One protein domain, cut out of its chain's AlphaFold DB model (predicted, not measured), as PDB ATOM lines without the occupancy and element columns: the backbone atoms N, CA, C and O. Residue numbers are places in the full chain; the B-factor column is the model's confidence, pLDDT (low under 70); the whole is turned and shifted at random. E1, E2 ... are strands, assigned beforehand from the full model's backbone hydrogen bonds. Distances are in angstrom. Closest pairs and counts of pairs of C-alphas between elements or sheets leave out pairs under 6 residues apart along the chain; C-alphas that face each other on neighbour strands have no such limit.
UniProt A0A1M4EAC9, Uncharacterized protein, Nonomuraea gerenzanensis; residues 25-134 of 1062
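Overview. This is residues 25 to 134 of the 1062 residues of an uncharacterized protein of Nonomuraea gerenzanensis (UniProt A0A1M4EAC9). Two small antiparallel sheets stand only partly face to face: a long, twisted sheet of E1 to E4 makes one wall, and the shorter sheet of E6, E5 and E7 stands over part of one face of it, with E7 nearest to E2. In the unnamed stretch 106 to 124 between E6 and E7, residues 118 to 119 pair with residues 57 to 58 at the beginning of E3, while the loop 85 to 99 between E5 and E6 reaches away from the rest, its C-alphas 15 to 27 A from the mean of all C-alphas. The printed part has 110 residues with seven named strands, E1 to E7 in order along the chain, and no named helix; the sheet orders are E1, E2, E3, E4 and E6, E5, E7. The class is all strand, although under half of the residues, 49 of 110, are in named elements. The whole is compact, with a radius of gyration of the C-alphas of 15.0 A and spans of 48 by 41 by 24 A.

Along the chain. E1, residues 30 to 38, begins with C-alpha 30 at (178.654, 170.855, 122.519) and is 27.1 A long. E2, residues 41 to 50, measures 29.7 A. E3, residues 57 to 67, measures 30.3 A and bends by 54 degrees at residue 61. E4, residues 70 to 73, is short. E5, residues 79 to 84, measures 16.8 A, beginning with C-alpha 79 at (168.950, 150.782, 126.885). E6, residues 100 to 105, measures 16.1 A. E7, residues 125 to 127, ends with C-alpha 127 at (167.494, 154.132, 131.689).

Arrangement. E1 to E4 form a meander, each strand the antiparallel neighbour of the one before. In the hairpin of E1 and E2, N 34 and O 45 are 2.9 A apart, within hydrogen-bond range. In the hairpin of E2 and E3, N 44 and O 64 are 2.9 A apart. In the hairpin of E3 and E4, N 72 and O 65 are 2.8 A apart. From edge to edge this sheet's strands turn by 53 degrees. E5 is the inner strand of the other sheet: N 81 and O 103 of E6 are 2.9 A apart, and N 82 and O 125 of E7 are 2.8 A apart. E2 and E7 are near each other, with 5 pairs of C-alphas within 10 A. E1 is apart from E5, E6 and E7. Residues 118 to 119 pair antiparallel with residues 57 to 58 of E3.

Size, cuts and confidence. The C-alphas of Ser 69 and Asp 93, the two farthest apart, are 48.5 A from each other. The printed part has no cut. The links E5 to E6, 15 residues, and E6 to E7, 19 residues, are long. The mean pLDDT of the printed part is 81.9; it is under 70 at residues 25 to 29, 54 and 86 to 99.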
ATOM      1  N   ALA A  25     171.573 181.750 118.794       42.34
ATOM      2  CA  ALA A  25     172.222 180.630 118.119       42.34
ATOM      3  C   ALA A  25     173.303 180.030 119.030       42.34
ATOM      4  O   ALA A  25     174.093 180.782 119.612       42.34
ATOM      5  N   TRP A  26     173.363 178.702 119.137       47.34
ATOM      6  CA  TRP A  26     174.469 178.026 119.798       47.34
ATOM      7  C   TRP A  26     175.671 178.079 118.859       47.34
ATOM      8  O   TRP A  26     175.625 177.647 117.707       47.34
ATOM      9  N   ALA A  27     176.773 178.644 119.337       39.44
ATOM     10  CA  ALA A  27     178.037 178.533 118.632       39.44
ATOM     11  C   ALA A  27     178.633 177.148 118.948       39.44
ATOM     12  O   ALA A  27     179.058 176.909 120.072       39.44
ATOM     13  N   ASP A  28     178.643 176.277 117.936       42.75
ATOM     14  CA  ASP A  28     179.203 174.915 117.890       42.75
ATOM     15  C   ASP A  28     178.449 173.790 118.641       42.75
ATOM     16  O   ASP A  28     177.866 174.003 119.706       42.75
ATOM     17  N   PRO A  29     178.448 172.549 118.096       55.91
ATOM     18  CA  PRO A  29     177.896 171.398 118.795       55.91
ATOM     19  C   PRO A  29     178.710 171.089 120.056       55.91
ATOM     20  O   PRO A  29     179.896 170.764 119.985       55.91
ATOM     21  N   VAL A  30     178.054 171.158 121.215       73.69
ATOM     22  CA  VAL A  30     178.654 170.855 122.519       73.69
ATOM     23  C   VAL A  30     178.618 169.344 122.740       73.69
ATOM     24  O   VAL A  30     177.548 168.736 122.716       73.69
ATOM     25  N   ALA A  31     179.777 168.723 122.955       84.25
ATOM     26  CA  ALA A  31     179.873 167.334 123.400       84.25
ATOM     27  C   ALA A  31     179.960 167.275 124.930       84.25
ATOM     28  O   ALA A  31     180.622 168.109 125.545       84.25
ATOM     29  N   GLY A  32     179.328 166.275 125.534       85.62
ATOM     30  CA  GLY A  32     179.354 166.055 126.975       85.62
ATOM     31  C   GLY A  32     179.263 164.579 127.335       85.62
ATOM     32  O   GLY A  32     179.064 163.714 126.478       85.62
ATOM     33  N   SER A  33     179.421 164.284 128.620       90.00
ATOM     34  CA  SER A  33     179.149 162.961 129.168       90.00
ATOM     35  C   SER A  33     178.557 163.072 130.562       90.00
ATOM     36  O   SER A  33     179.025 163.901 131.338       90.00
ATOM     37  N   SER A  34     177.607 162.202 130.877       90.06
ATOM     38  CA  SER A  34     176.974 162.104 132.194       90.06
ATOM     39  C   SER A  34     177.098 160.673 132.713       90.06
ATOM     40  O   SER A  34     177.135 159.730 131.914       90.06
ATOM     41  N   SER A  35     177.163 160.496 134.029       90.00
ATOM     42  CA  SER A  35     177.173 159.182 134.676       90.00
ATOM     43  C   SER A  35     175.967 158.981 135.578       90.00
ATOM     44  O   SER A  35     175.198 159.899 135.819       90.00
ATOM     45  N   CYS A  36     175.785 157.748 136.031       84.75
ATOM     46  CA  CYS A  36     175.036 157.440 137.231       84.75
ATOM     47  C   CYS A  36     175.564 156.135 137.844       84.75
ATOM     48  O   CYS A  36     175.907 155.201 137.111       84.75
ATOM     49  N   THR A  37     175.616 156.065 139.176       83.12
ATOM     50  CA  THR A  37     176.105 154.896 139.918       83.12
ATOM     51  C   THR A  37     175.008 154.289 140.787       83.12
ATOM     52  O   THR A  37     174.354 154.986 141.556       83.12
ATOM     53  N   ALA A  38     174.826 152.971 140.691       81.44
ATOM     54  CA  ALA A  38     173.930 152.210 141.559       81.44
ATOM     55  C   ALA A  38     174.479 150.795 141.788       81.44
ATOM     56  O   ALA A  38     174.917 150.130 140.851       81.44
ATOM     57  N   GLY A  39     174.462 150.321 143.039       81.12
ATOM     58  CA  GLY A  39     174.888 148.955 143.379       81.12
ATOM     59  C   GLY A  39     176.336 148.625 142.987       81.12
ATOM     60  O   GLY A  39     176.608 147.502 142.571       81.12
ATOM     61  N   GLY A  40     177.246 149.605 143.058       81.00
ATOM     62  CA  GLY A  40     178.655 149.438 142.677       81.00
ATOM     63  C   GLY A  40     178.916 149.379 141.166       81.00
ATOM     64  O   GLY A  40     180.019 149.021 140.754       81.00
ATOM     65  N   VAL A  41     177.920 149.708 140.335       86.00
ATOM     66  CA  VAL A  41     178.057 149.817 138.877       86.00
ATOM     67  C   VAL A  41     177.829 151.264 138.460       86.00
ATOM     68  O   VAL A  41     176.774 151.833 138.740       86.00
ATOM     69  N   THR A  42     178.797 151.843 137.755       89.75
ATOM     70  CA  THR A  42     178.682 153.167 137.140       89.75
ATOM     71  C   THR A  42     178.390 153.019 135.656       89.75
ATOM     72  O   THR A  42     179.150 152.414 134.898       89.75
ATOM     73  N   TRP A  43     177.289 153.609 135.223       93.12
ATOM     74  CA  TRP A  43     176.900 153.718 133.828       93.12
ATOM     75  C   TRP A  43     177.237 155.115 133.327       93.12
ATOM     76  O   TRP A  43     176.958 156.093 134.014       93.12
ATOM     77  N   ARG A  44     177.831 155.234 132.139       93.81
ATOM     78  CA  ARG A  44     178.171 156.536 131.552       93.81
ATOM     79  C   ARG A  44     177.663 156.647 130.126       93.81
ATOM     80  O   ARG A  44     177.767 155.713 129.333       93.81
ATOM     81  N   VAL A  45     177.136 157.822 129.809       95.38
ATOM     82  CA  VAL A  45     176.600 158.175 128.499       95.38
ATOM     83  C   VAL A  45     177.363 159.372 127.960       95.38
ATOM     84  O   VAL A  45     177.381 160.424 128.591       95.38
ATOM     85  N   ALA A  46     177.951 159.235 126.775       93.56
ATOM     86  CA  ALA A  46     178.440 160.361 125.990       93.56
ATOM     87  C   ALA A  46     177.332 160.866 125.057       93.56
ATOM     88  O   ALA A  46     176.568 160.071 124.499       93.56
ATOM     89  N   TRP A  47     177.244 162.181 124.884       93.94
ATOM     90  CA  TRP A  47     176.219 162.833 124.077       93.94
ATOM     91  C   TRP A  47     176.749 164.086 123.367       93.94
ATOM     92  O   TRP A  47     177.786 164.639 123.726       93.94
ATOM     93  N   THR A  48     176.035 164.542 122.337       92.44
ATOM     94  CA  THR A  48     176.256 165.842 121.682       92.44
ATOM     95  C   THR A  48     174.960 166.631 121.621       92.44
ATOM     96  O   THR A  48     173.907 166.043 121.382       92.44
ATOM     97  N   VAL A  49     175.038 167.951 121.758       88.00
ATOM     98  CA  VAL A  49     173.915 168.871 121.561       88.00
ATOM     99  C   VAL A  49     174.113 169.650 120.264       88.00
ATOM    100  O   VAL A  49     175.229 170.051 119.939       88.00
ATOM    101  N   SER A  50     173.039 169.835 119.501       86.94
ATOM    102  CA  SER A  50     173.042 170.572 118.231       86.94
ATOM    103  C   SER A  50     171.842 171.506 118.122       86.94
ATOM    104  O   SER A  50     170.781 171.214 118.667       86.94
ATOM    105  N   ASP A  51     171.999 172.609 117.396       80.38
ATOM    106  CA  ASP A  51     170.932 173.587 117.190       80.38
ATOM    107  C   ASP A  51     169.777 173.067 116.333       80.38
ATOM    108  O   ASP A  51     169.951 172.295 115.387       80.38
ATOM    109  N   SER A  52     168.573 173.555 116.634       78.44
ATOM    110  CA  SER A  52     167.359 173.233 115.890       78.44
ATOM    111  C   SER A  52     166.281 174.295 116.102       78.44
ATOM    112  O   SER A  52     166.272 175.021 117.092       78.44
ATOM    113  N   VAL A  53     165.320 174.356 115.173       72.12
ATOM    114  CA  VAL A  53     164.147 175.246 115.266       72.12
ATOM    115  C   VAL A  53     163.238 174.929 116.457       72.12
ATOM    116  O   VAL A  53     162.413 175.753 116.832       72.12
ATOM    117  N   TYR A  54     163.390 173.742 117.040       68.88
ATOM    118  CA  TYR A  54     162.674 173.300 118.232       68.88
ATOM    119  C   TYR A  54     163.476 173.533 119.518       68.88
ATOM    120  O   TYR A  54     163.035 173.102 120.570       68.88
ATOM    121  N   GLY A  55     164.648 174.167 119.447       74.56
ATOM    122  CA  GLY A  55     165.613 174.224 120.542       74.56
ATOM    123  C   GLY A  55     166.721 173.169 120.409       74.56
ATOM    124  O   GLY A  55     166.746 172.424 119.421       74.56
ATOM    125  N   PRO A  56     167.645 173.118 121.383       82.75
ATOM    126  CA  PRO A  56     168.839 172.279 121.333       82.75
ATOM    127  C   PRO A  56     168.464 170.798 121.358       82.75
ATOM    128  O   PRO A  56     167.658 170.374 122.180       82.75
ATOM    129  N   LEU A  57     169.038 170.002 120.460       88.44
ATOM    130  CA  LEU A  57     168.797 168.564 120.350       88.44
ATOM    131  C   LEU A  57     169.980 167.780 120.908       88.44
ATOM    132  O   LEU A  57     171.067 167.832 120.330       88.44
ATOM    133  N   ALA A  58     169.751 167.012 121.970       91.38
ATOM    134  CA  ALA A  58     170.697 166.045 122.505       91.38
ATOM    135  C   ALA A  58     170.650 164.730 121.713       91.38
ATOM    136  O   ALA A  58     169.579 164.213 121.390       91.38
ATOM    137  N   ARG A  59     171.825 164.168 121.427       94.31
ATOM    138  CA  ARG A  59     172.015 162.881 120.750       94.31
ATOM    139  C   ARG A  59     173.027 162.034 121.511       94.31
ATOM    140  O   ARG A  59     174.093 162.528 121.858       94.31
ATOM    141  N   VAL A  60     172.725 160.755 121.705       95.62
ATOM    142  CA  VAL A  60     173.622 159.784 122.349       95.62
ATOM    143  C   VAL A  60     174.738 159.372 121.386       95.62
ATOM    144  O   VAL A  60     174.464 159.003 120.244       95.62
ATOM    145  N   THR A  61     175.991 159.404 121.839       95.31
ATOM    146  CA  THR A  61     177.180 159.090 121.024       95.31
ATOM    147  C   THR A  61     178.049 157.968 121.588       95.31
ATOM    148  O   THR A  61     178.813 157.374 120.830       95.31
ATOM    149  N   GLY A  62     177.915 157.619 122.870       95.50
ATOM    150  CA  GLY A  62     178.678 156.533 123.494       95.50
ATOM    151  C   GLY A  62     178.035 156.040 124.785       95.50
ATOM    152  O   GLY A  62     177.338 156.800 125.452       95.50
ATOM    153  N   LEU A  63     178.246 154.767 125.121       96.88
ATOM    154  CA  LEU A  63     177.678 154.116 126.307       96.88
ATOM    155  C   LEU A  63     178.742 153.211 126.930       96.88
ATOM    156  O   LEU A  63     179.218 152.298 126.256       96.88
ATOM    157  N   THR A  64     179.082 153.417 128.201       96.62
ATOM    158  CA  THR A  64     180.067 152.598 128.929       96.62
ATOM    159  C   THR A  64     179.553 152.155 130.300       96.62
ATOM    160  O   THR A  64     178.609 152.722 130.854       96.62
ATOM    161  N   ARG A  65     180.167 151.091 130.822       95.25
ATOM    162  CA  ARG A  65     179.878 150.472 132.120       95.25
ATOM    163  C   ARG A  65     181.179 150.267 132.887       95.25
ATOM    164  O   ARG A  65     182.093 149.651 132.343       95.25
ATOM    165  N   THR A  66     181.224 150.699 134.136       91.44
ATOM    166  CA  THR A  66     182.347 150.497 135.056       91.44
ATOM    167  C   THR A  66     181.862 149.739 136.285       91.44
ATOM    168  O   THR A  66     180.869 150.118 136.895       91.44
ATOM    169  N   ASP A  67     182.539 148.653 136.634       91.38
ATOM    170  CA  ASP A  67     182.309 147.886 137.862       91.38
ATOM    171  C   ASP A  67     183.655 147.406 138.440       91.38
ATOM    172  O   ASP A  67     184.721 147.804 137.966       91.38
ATOM    173  N   ALA A  68     183.625 146.518 139.440       82.38
ATOM    174  CA  ALA A  68     184.832 145.945 140.045       82.38
ATOM    175  C   ALA A  68     185.760 145.206 139.053       82.38
ATOM    176  O   ALA A  68     186.919 144.951 139.374       82.38
ATOM    177  N   SER A  69     185.279 144.852 137.853       88.19
ATOM    178  CA  SER A  69     186.081 144.234 136.789       88.19
ATOM    179  C   SER A  69     186.729 145.246 135.832       88.19
ATOM    180  O   SER A  69     187.534 144.856 134.984       88.19
ATOM    181  N   GLY A  70     186.418 146.539 135.973       84.81
ATOM    182  CA  GLY A  70     186.933 147.631 135.149       84.81
ATOM    183  C   GLY A  70     185.870 148.277 134.254       84.81
ATOM    184  O   GLY A  70     184.669 148.087 134.432       84.81
ATOM    185  N   THR A  71     186.317 149.084 133.284       93.62
ATOM    186  CA  THR A  71     185.435 149.809 132.349       93.62
ATOM    187  C   THR A  71     185.298 149.064 131.022       93.62
ATOM    188  O   THR A  71     186.291 148.638 130.436       93.62
ATOM    189  N   THR A  72     184.069 148.939 130.521       95.12
ATOM    190  CA  THR A  72     183.721 148.222 129.285       95.12
ATOM    191  C   THR A  72     182.739 149.016 128.418       95.12
ATOM    192  O   THR A  72     181.938 149.807 128.921       95.12
ATOM    193  N   GLU A  73     182.790 148.799 127.100       95.75
ATOM    194  CA  GLU A  73     181.815 149.344 126.144       95.75
ATOM    195  C   GLU A  73     180.437 148.698 126.345       95.75
ATOM    196  O   GLU A  73     180.290 147.476 126.309       95.75
ATOM    197  N   ALA A  74     179.408 149.526 126.510       94.69
ATOM    198  CA  ALA A  74     178.036 149.110 126.796       94.69
ATOM    199  C   ALA A  74     177.065 149.382 125.633       94.69
ATOM    200  O   ALA A  74     175.854 149.183 125.769       94.69
ATOM    201  N   GLY A  75     177.576 149.801 124.469       93.56
ATOM    202  CA  GLY A  75     176.769 150.156 123.297       93.56
ATOM    203  C   GLY A  75     175.918 149.019 122.720       93.56
ATOM    204  O   GLY A  75     174.924 149.294 122.050       93.56
ATOM    205  N   ALA A  76     176.273 147.758 122.987       93.81
ATOM    206  CA  ALA A  76     175.527 146.574 122.547       93.81
ATOM    207  C   ALA A  76     174.427 146.126 123.530       93.81
ATOM    208  O   ALA A  76     173.624 145.257 123.187       93.81
ATOM    209  N   LEU A  77     174.389 146.688 124.743       94.38
ATOM    210  CA  LEU A  77     173.347 146.388 125.722       94.38
ATOM    211  C   LEU A  77     172.038 147.086 125.343       94.38
ATOM    212  O   LEU A  77     172.016 148.004 124.523       94.38
ATOM    213  N   ARG A  78     170.929 146.624 125.925       93.88
ATOM    214  CA  ARG A  78     169.607 147.207 125.698       93.88
ATOM    215  C   ARG A  78     169.371 148.343 126.691       93.88
ATOM    216  O   ARG A  78     169.278 148.093 127.887       93.88
ATOM    217  N   TRP A  79     169.240 149.549 126.163       94.12
ATOM    218  CA  TRP A  79     168.950 150.782 126.885       94.12
ATOM    219  C   TRP A  79     167.564 151.297 126.520       94.12
ATOM    220  O   TRP A  79     167.000 150.903 125.494       94.12
ATOM    221  N   GLU A  80     167.038 152.214 127.320       94.62
ATOM    222  CA  GLU A  80     165.828 152.953 126.984       94.62
ATOM    223  C   GLU A  80     166.074 154.453 127.075       94.62
ATOM    224  O   GLU A  80     166.338 154.973 128.151       94.62
ATOM    225  N   LEU A  81     165.988 155.145 125.940       95.00
ATOM    226  CA  LEU A  81     165.977 156.603 125.909       95.00
ATOM    227  C   LEU A  81     164.537 157.070 126.137       95.00
ATOM    228  O   LEU A  81     163.656 156.704 125.358       95.00
ATOM    229  N   ARG A  82     164.321 157.870 127.180       92.19
ATOM    230  CA  ARG A  82     163.048 158.475 127.583       92.19
ATOM    231  C   ARG A  82     163.091 159.989 127.425       92.19
ATOM    232  O   ARG A  82     164.166 160.582 127.503       92.19
ATOM    233  N   TRP A  83     161.929 160.587 127.197       89.88
ATOM    234  CA  TRP A  83     161.727 162.033 127.218       89.88
ATOM    235  C   TRP A  83     160.256 162.373 127.421       89.88
ATOM    236  O   TRP A  83     159.365 161.562 127.153       89.88
ATOM    237  N   ASP A  84     159.991 163.585 127.874       81.31
ATOM    238  CA  ASP A  84     158.651 163.970 128.283       81.31
ATOM    239  C   ASP A  84     157.688 164.139 127.102       81.31
ATOM    240  O   ASP A  84     158.062 164.471 125.971       81.31
ATOM    241  N   ASN A  85     156.405 163.887 127.376       73.50
ATOM    242  CA  ASN A  85     155.335 163.997 126.391       73.50
ATOM    243  C   ASN A  85     155.121 165.451 125.944       73.50
ATOM    244  O   ASN A  85     155.092 166.376 126.757       73.50
ATOM    245  N   LEU A  86     154.844 165.638 124.650       65.62
ATOM    246  CA  LEU A  86     154.275 166.890 124.159       65.62
ATOM    247  C   LEU A  86     152.789 166.963 124.556       65.62
ATOM    248  O   LEU A  86     152.098 165.953 124.493       65.62
ATOM    249  N   PRO A  87     152.220 168.130 124.880       44.50
ATOM    250  CA  PRO A  87     150.852 168.165 125.433       44.50
ATOM    251  C   PRO A  87     149.699 167.826 124.480       44.50
ATOM    252  O   PRO A  87     148.612 167.519 124.944       44.50
ATOM    253  N   GLY A  88     149.913 167.738 123.162       53.75
ATOM    254  CA  GLY A  88     148.946 167.062 122.271       53.75
ATOM    255  C   GLY A  88     148.851 165.545 122.505       53.75
ATOM    256  O   GLY A  88     148.012 164.871 121.918       53.75
ATOM    257  N   GLN A  89     149.738 165.011 123.340       57.91
ATOM    258  CA  GLN A  89     149.838 163.612 123.732       57.91
ATOM    259  C   GLN A  89     149.331 163.408 125.177       57.91
ATOM    260  O   GLN A  89     149.401 162.284 125.673       57.91
ATOM    261  N   TRP A  90     148.813 164.461 125.845       46.66
ATOM    262  CA  TRP A  90     148.297 164.384 127.218       46.66
ATOM    263  C   TRP A  90     147.111 165.337 127.535       46.66
ATOM    264  O   TRP A  90     147.206 166.534 127.276       46.66
ATOM    265  N   PRO A  91     146.032 164.864 128.197       50.62
ATOM    266  CA  PRO A  91     145.762 163.465 128.489       50.62
ATOM    267  C   PRO A  91     145.456 162.730 127.176       50.62
ATOM    268  O   PRO A  91     144.851 163.309 126.275       50.62
ATOM    269  N   PRO A  92     145.873 161.471 127.024       46.41
ATOM    270  CA  PRO A  92     145.387 160.662 125.911       46.41
ATOM    271  C   PRO A  92     143.855 160.585 125.912       46.41
ATOM    272  O   PRO A  92     143.222 160.504 126.965       46.41
ATOM    273  N   ASP A  93     143.262 160.433 124.732       47.94
ATOM    274  CA  ASP A  93     141.854 160.033 124.588       47.94
ATOM    275  C   ASP A  93     141.568 158.625 125.181       47.94
ATOM    276  O   ASP A  93     140.427 158.162 125.205       47.94
ATOM    277  N   THR A  94     142.599 157.922 125.673       46.44
ATOM    278  CA  THR A  94     142.536 156.591 126.287       46.44
ATOM    279  C   THR A  94     143.180 156.577 127.682       46.44
ATOM    280  O   THR A  94     144.353 156.918 127.778       46.44
ATOM    281  N   PRO A  95     142.516 156.092 128.747       45.66
ATOM    282  CA  PRO A  95     142.982 156.145 130.150       45.66
ATOM    283  C   PRO A  95     144.229 155.293 130.515       45.66
ATOM    284  O   PRO A  95     144.396 154.908 131.667       45.66
ATOM    285  N   GLN A  96     145.116 154.985 129.562       49.53
ATOM    286  CA  GLN A  96     146.328 154.168 129.736       49.53
ATOM    287  C   GLN A  96     147.552 154.714 128.962       49.53
ATOM    288  O   GLN A  96     148.335 153.924 128.438       49.53
ATOM    289  N   ALA A  97     147.736 156.034 128.810       52.47
ATOM    290  CA  ALA A  97     148.969 156.502 128.159       52.47
ATOM    291  C   ALA A  97     150.196 156.380 129.051       52.47
ATOM    292  O   ALA A  97     150.156 156.577 130.264       52.47
ATOM    293  N   VAL A  98     151.299 156.112 128.363       63.06
ATOM    294  CA  VAL A  98     152.658 156.071 128.883       63.06
ATOM    295  C   VAL A  98     153.054 157.485 129.346       63.06
ATOM    296  O   VAL A  98     152.843 158.442 128.594       63.06
ATOM    297  N   PRO A  99     153.603 157.657 130.564       66.44
ATOM    298  CA  PRO A  99     153.887 158.977 131.143       66.44
ATOM    299  C   PRO A  99     154.985 159.770 130.413       66.44
ATOM    300  O   PRO A  99     155.109 160.973 130.631       66.44
ATOM    301  N   PHE A 100     155.726 159.116 129.522       82.31
ATOM    302  CA  PHE A 100     156.800 159.667 128.701       82.31
ATOM    303  C   PHE A 100     156.828 158.970 127.334       82.31
ATOM    304  O   PHE A 100     156.303 157.864 127.152       82.31
ATOM    305  N   GLN A 101     157.499 159.596 126.375       86.50
ATOM    306  CA  GLN A 101     157.915 158.944 125.144       86.50
ATOM    307  C   GLN A 101     159.193 158.145 125.402       86.50
ATOM    308  O   GLN A 101     160.027 158.531 126.220       86.50
ATOM    309  N   HIS A 102     159.360 157.024 124.706       91.06
ATOM    310  CA  HIS A 102     160.573 156.230 124.832       91.06
ATOM    311  C   HIS A 102     160.938 155.503 123.542       91.06
ATOM    312  O   HIS A 102     160.112 155.263 122.658       91.06
ATOM    313  N   VAL A 103     162.205 155.111 123.461       93.56
ATOM    314  CA  VAL A 103     162.718 154.160 122.482       93.56
ATOM    315  C   VAL A 103     163.683 153.208 123.177       93.56
ATOM    316  O   VAL A 103     164.662 153.627 123.793       93.56
ATOM    317  N   THR A 104     163.416 151.910 123.068       93.31
ATOM    318  CA  THR A 104     164.275 150.875 123.646       93.31
ATOM    319  C   THR A 104     165.151 150.249 122.564       93.31
ATOM    320  O   THR A 104     164.629 149.729 121.577       93.31
ATOM    321  N   GLY A 105     166.470 150.238 122.745       92.94
ATOM    322  CA  GLY A 105     167.403 149.786 121.714       92.94
ATOM    323  C   GLY A 105     168.853 149.691 122.175       92.94
ATOM    324  O   GLY A 105     169.161 149.907 123.343       92.94
ATOM    325  N   THR A 106     169.749 149.359 121.249       93.31
ATOM    326  CA  THR A 106     171.206 149.483 121.442       93.31
ATOM    327  C   THR A 106     171.686 150.819 120.861       93.31
ATOM    328  O   THR A 106     170.895 151.544 120.249       93.31
ATOM    329  N   LEU A 107     172.968 151.172 121.017       92.06
ATOM    330  CA  LEU A 107     173.497 152.441 120.493       92.06
ATOM    331  C   LEU A 107     173.315 152.568 118.969       92.06
ATOM    332  O   LEU A 107     172.944 153.636 118.493       92.06
ATOM    333  N   THR A 108     173.527 151.477 118.223       88.06
ATOM    334  CA  THR A 108     173.530 151.441 116.743       88.06
ATOM    335  C   THR A 108     172.541 150.436 116.124       88.06
ATOM    336  O   THR A 108     172.548 150.232 114.912       88.06
ATOM    337  N   GLY A 109     171.704 149.772 116.932       80.00
ATOM    338  CA  GLY A 109     170.724 148.773 116.477       80.00
ATOM    339  C   GLY A 109     169.482 149.373 115.808       80.00
ATOM    340  O   GLY A 109     169.403 150.562 115.552       80.00
ATOM    341  N   THR A 110     168.461 148.568 115.502       74.56
ATOM    342  CA  THR A 110     167.174 149.089 114.994       74.56
ATOM    343  C   THR A 110     166.029 148.604 115.890       74.56
ATOM    344  O   THR A 110     165.739 147.407 115.867       74.56
ATOM    345  N   PRO A 111     165.368 149.493 116.661       78.06
ATOM    346  CA  PRO A 111     165.621 150.938 116.767       78.06
ATOM    347  C   PRO A 111     166.904 151.267 117.567       78.06
ATOM    348  O   PRO A 111     167.200 150.598 118.553       78.06
ATOM    349  N   ALA A 112     167.665 152.284 117.141       87.56
ATOM    350  CA  ALA A 112     168.866 152.771 117.833       87.56
ATOM    351  C   ALA A 112     168.512 153.926 118.767       87.56
ATOM    352  O   ALA A 112     167.844 154.872 118.341       87.56
ATOM    353  N   VAL A 113     169.033 153.901 119.998       91.31
ATOM    354  CA  VAL A 113     168.965 155.076 120.886       91.31
ATOM    355  C   VAL A 113     169.868 156.209 120.374       91.31
ATOM    356  O   VAL A 113     169.541 157.378 120.547       91.31
ATOM    357  N   GLY A 114     170.957 155.881 119.664       88.81
ATOM    358  CA  GLY A 114     171.882 156.859 119.079       88.81
ATOM    359  C   GLY A 114     171.318 157.651 117.898       88.81
ATOM    360  O   GLY A 114     171.797 158.744 117.616       88.81
ATOM    361  N   ASP A 115     170.277 157.165 117.216       88.19
ATOM    362  CA  ASP A 115     169.697 157.830 116.033       88.19
ATOM    363  C   ASP A 115     168.473 158.696 116.351       88.19
ATOM    364  O   ASP A 115     167.801 159.200 115.447       88.19
ATOM    365  N   ARG A 116     168.162 158.875 117.636       91.31
ATOM    366  CA  ARG A 116     166.990 159.614 118.104       91.31
ATOM    367  C   ARG A 116     167.421 160.885 118.831       91.31
ATOM    368  O   ARG A 116     167.569 160.855 120.048       91.31
ATOM    369  N   PRO A 117     167.642 161.997 118.104       90.94
ATOM    370  CA  PRO A 117     167.855 163.281 118.747       90.94
ATOM    371  C   PRO A 117     166.571 163.726 119.451       90.94
ATOM    372  O   PRO A 117     165.477 163.609 118.891       90.94
ATOM    373  N   VAL A 118     166.713 164.253 120.661       91.06
ATOM    374  CA  VAL A 118     165.599 164.730 121.483       91.06
ATOM    375  C   VAL A 118     165.910 166.138 121.958       91.06
ATOM    376  O   VAL A 118     167.050 166.439 122.305       91.06
ATOM    377  N   ALA A 119     164.907 167.013 121.958       87.62
ATOM    378  CA  ALA A 119     165.096 168.364 122.453       87.62
ATOM    379  C   ALA A 119     165.398 168.361 123.956       87.62
ATOM    380  O   ALA A 119     164.719 167.676 124.713       87.62
ATOM    381  N   THR A 120     166.407 169.117 124.380       85.56
ATOM    382  CA  THR A 120     166.888 169.111 125.769       85.56
ATOM    383  C   THR A 120     165.830 169.575 126.764       85.56
ATOM    384  O   THR A 120     165.757 169.026 127.852       85.56
ATOM    385  N   TYR A 121     164.938 170.490 126.369       80.75
ATOM    386  CA  TYR A 121     163.791 170.905 127.190       80.75
ATOM    387  C   TYR A 121     162.721 169.807 127.364       80.75
ATOM    388  O   TYR A 121     161.677 170.058 127.944       80.75
ATOM    389  N   LEU A 122     162.902 168.602 126.818       84.38
ATOM    390  CA  LEU A 122     162.036 167.446 127.091       84.38
ATOM    391  C   LEU A 122     162.707 166.450 128.054       84.38
ATOM    392  O   LEU A 122     162.297 165.291 128.095       84.38
ATOM    393  N   SER A 123     163.762 166.878 128.752       88.31
ATOM    394  CA  SER A 123     164.572 166.074 129.676       88.31
ATOM    395  C   SER A 123     164.942 164.691 129.140       88.31
ATOM    396  O   SER A 123     164.556 163.658 129.702       88.31
ATOM    397  N   PRO A 124     165.673 164.628 128.011       92.19
ATOM    398  CA  PRO A 124     166.120 163.362 127.468       92.19
ATOM    399  C   PRO A 124     167.036 162.635 128.451       92.19
ATOM    400  O   PRO A 124     168.042 163.178 128.905       92.19
ATOM    401  N   ARG A 125     166.714 161.374 128.735       93.31
ATOM    402  CA  ARG A 125     167.418 160.556 129.729       93.31
ATOM    403  C   ARG A 125     167.454 159.089 129.333       93.31
ATOM    404  O   ARG A 125     166.532 158.586 128.698       93.31
ATOM    405  N   LEU A 126     168.525 158.389 129.688       95.00
ATOM    406  CA  LEU A 126     168.670 156.954 129.447       95.00
ATOM    407  C   LEU A 126     168.461 156.165 130.727       95.00
ATOM    408  O   LEU A 126     169.164 156.384 131.707       95.00
ATOM    409  N   VAL A 127     167.571 155.183 130.677       93.19
ATOM    410  CA  VAL A 127     167.494 154.132 131.689       93.19
ATOM    411  C   VAL A 127     168.592 153.117 131.430       93.19
ATOM    412  O   VAL A 127     168.736 152.606 130.310       93.19
ATOM    413  N   THR A 128     169.355 152.816 132.476       92.56
ATOM    414  CA  THR A 128     170.429 151.829 132.427       92.56
ATOM    415  C   THR A 128     169.873 150.414 132.203       92.56
ATOM    416  O   THR A 128     168.734 150.126 132.576       92.56
ATOM    417  N   PRO A 129     170.640 149.483 131.605       91.56
ATOM    418  CA  PRO A 129     170.154 148.128 131.314       91.56
ATOM    419  C   PRO A 129     169.638 147.345 132.535       91.56
ATOM    420  O   PRO A 129     168.769 146.482 132.400       91.56
ATOM    421  N   ASP A 130     170.165 147.636 133.724       87.19
ATOM    422  CA  ASP A 130     169.737 147.057 135.002       87.19
ATOM    423  C   ASP A 130     168.550 147.796 135.652       87.19
ATOM    424  O   ASP A 130     168.019 147.321 136.659       87.19
ATOM    425  N   GLY A 131     168.119 148.932 135.089       86.25
ATOM    426  CA  GLY A 131     167.159 149.855 135.703       86.25
ATOM    427  C   GLY A 131     167.634 150.387 137.053       86.25
ATOM    428  O   GLY A 131     166.825 150.699 137.918       86.25
ATOM    429  N   GLY A 132     168.948 150.371 137.284       79.19
ATOM    430  CA  GLY A 132     169.586 150.808 138.514       79.19
ATOM    431  C   GLY A 132     169.526 152.316 138.709       79.19
ATOM    432  O   GLY A 132     169.514 152.738 139.864       79.19
ATOM    433  N   CYS A 133     169.494 153.078 137.606       83.88
ATOM    434  CA  CYS A 133     169.230 154.512 137.600       83.88
ATOM    435  C   CYS A 133     169.022 155.111 136.188       83.88
ATOM    436  O   CYS A 133     168.948 154.386 135.190       83.88
ATOM    437  N   GLN A 134     168.906 156.446 136.107       91.31
ATOM    438  CA  GLN A 134     168.728 157.212 134.868       91.31
ATOM    439  C   GLN A 134     169.895 158.185 134.633       91.31
ATOM    440  O   GLN A 134     170.387 158.804 135.569       91.31
TER     441      GLN A 134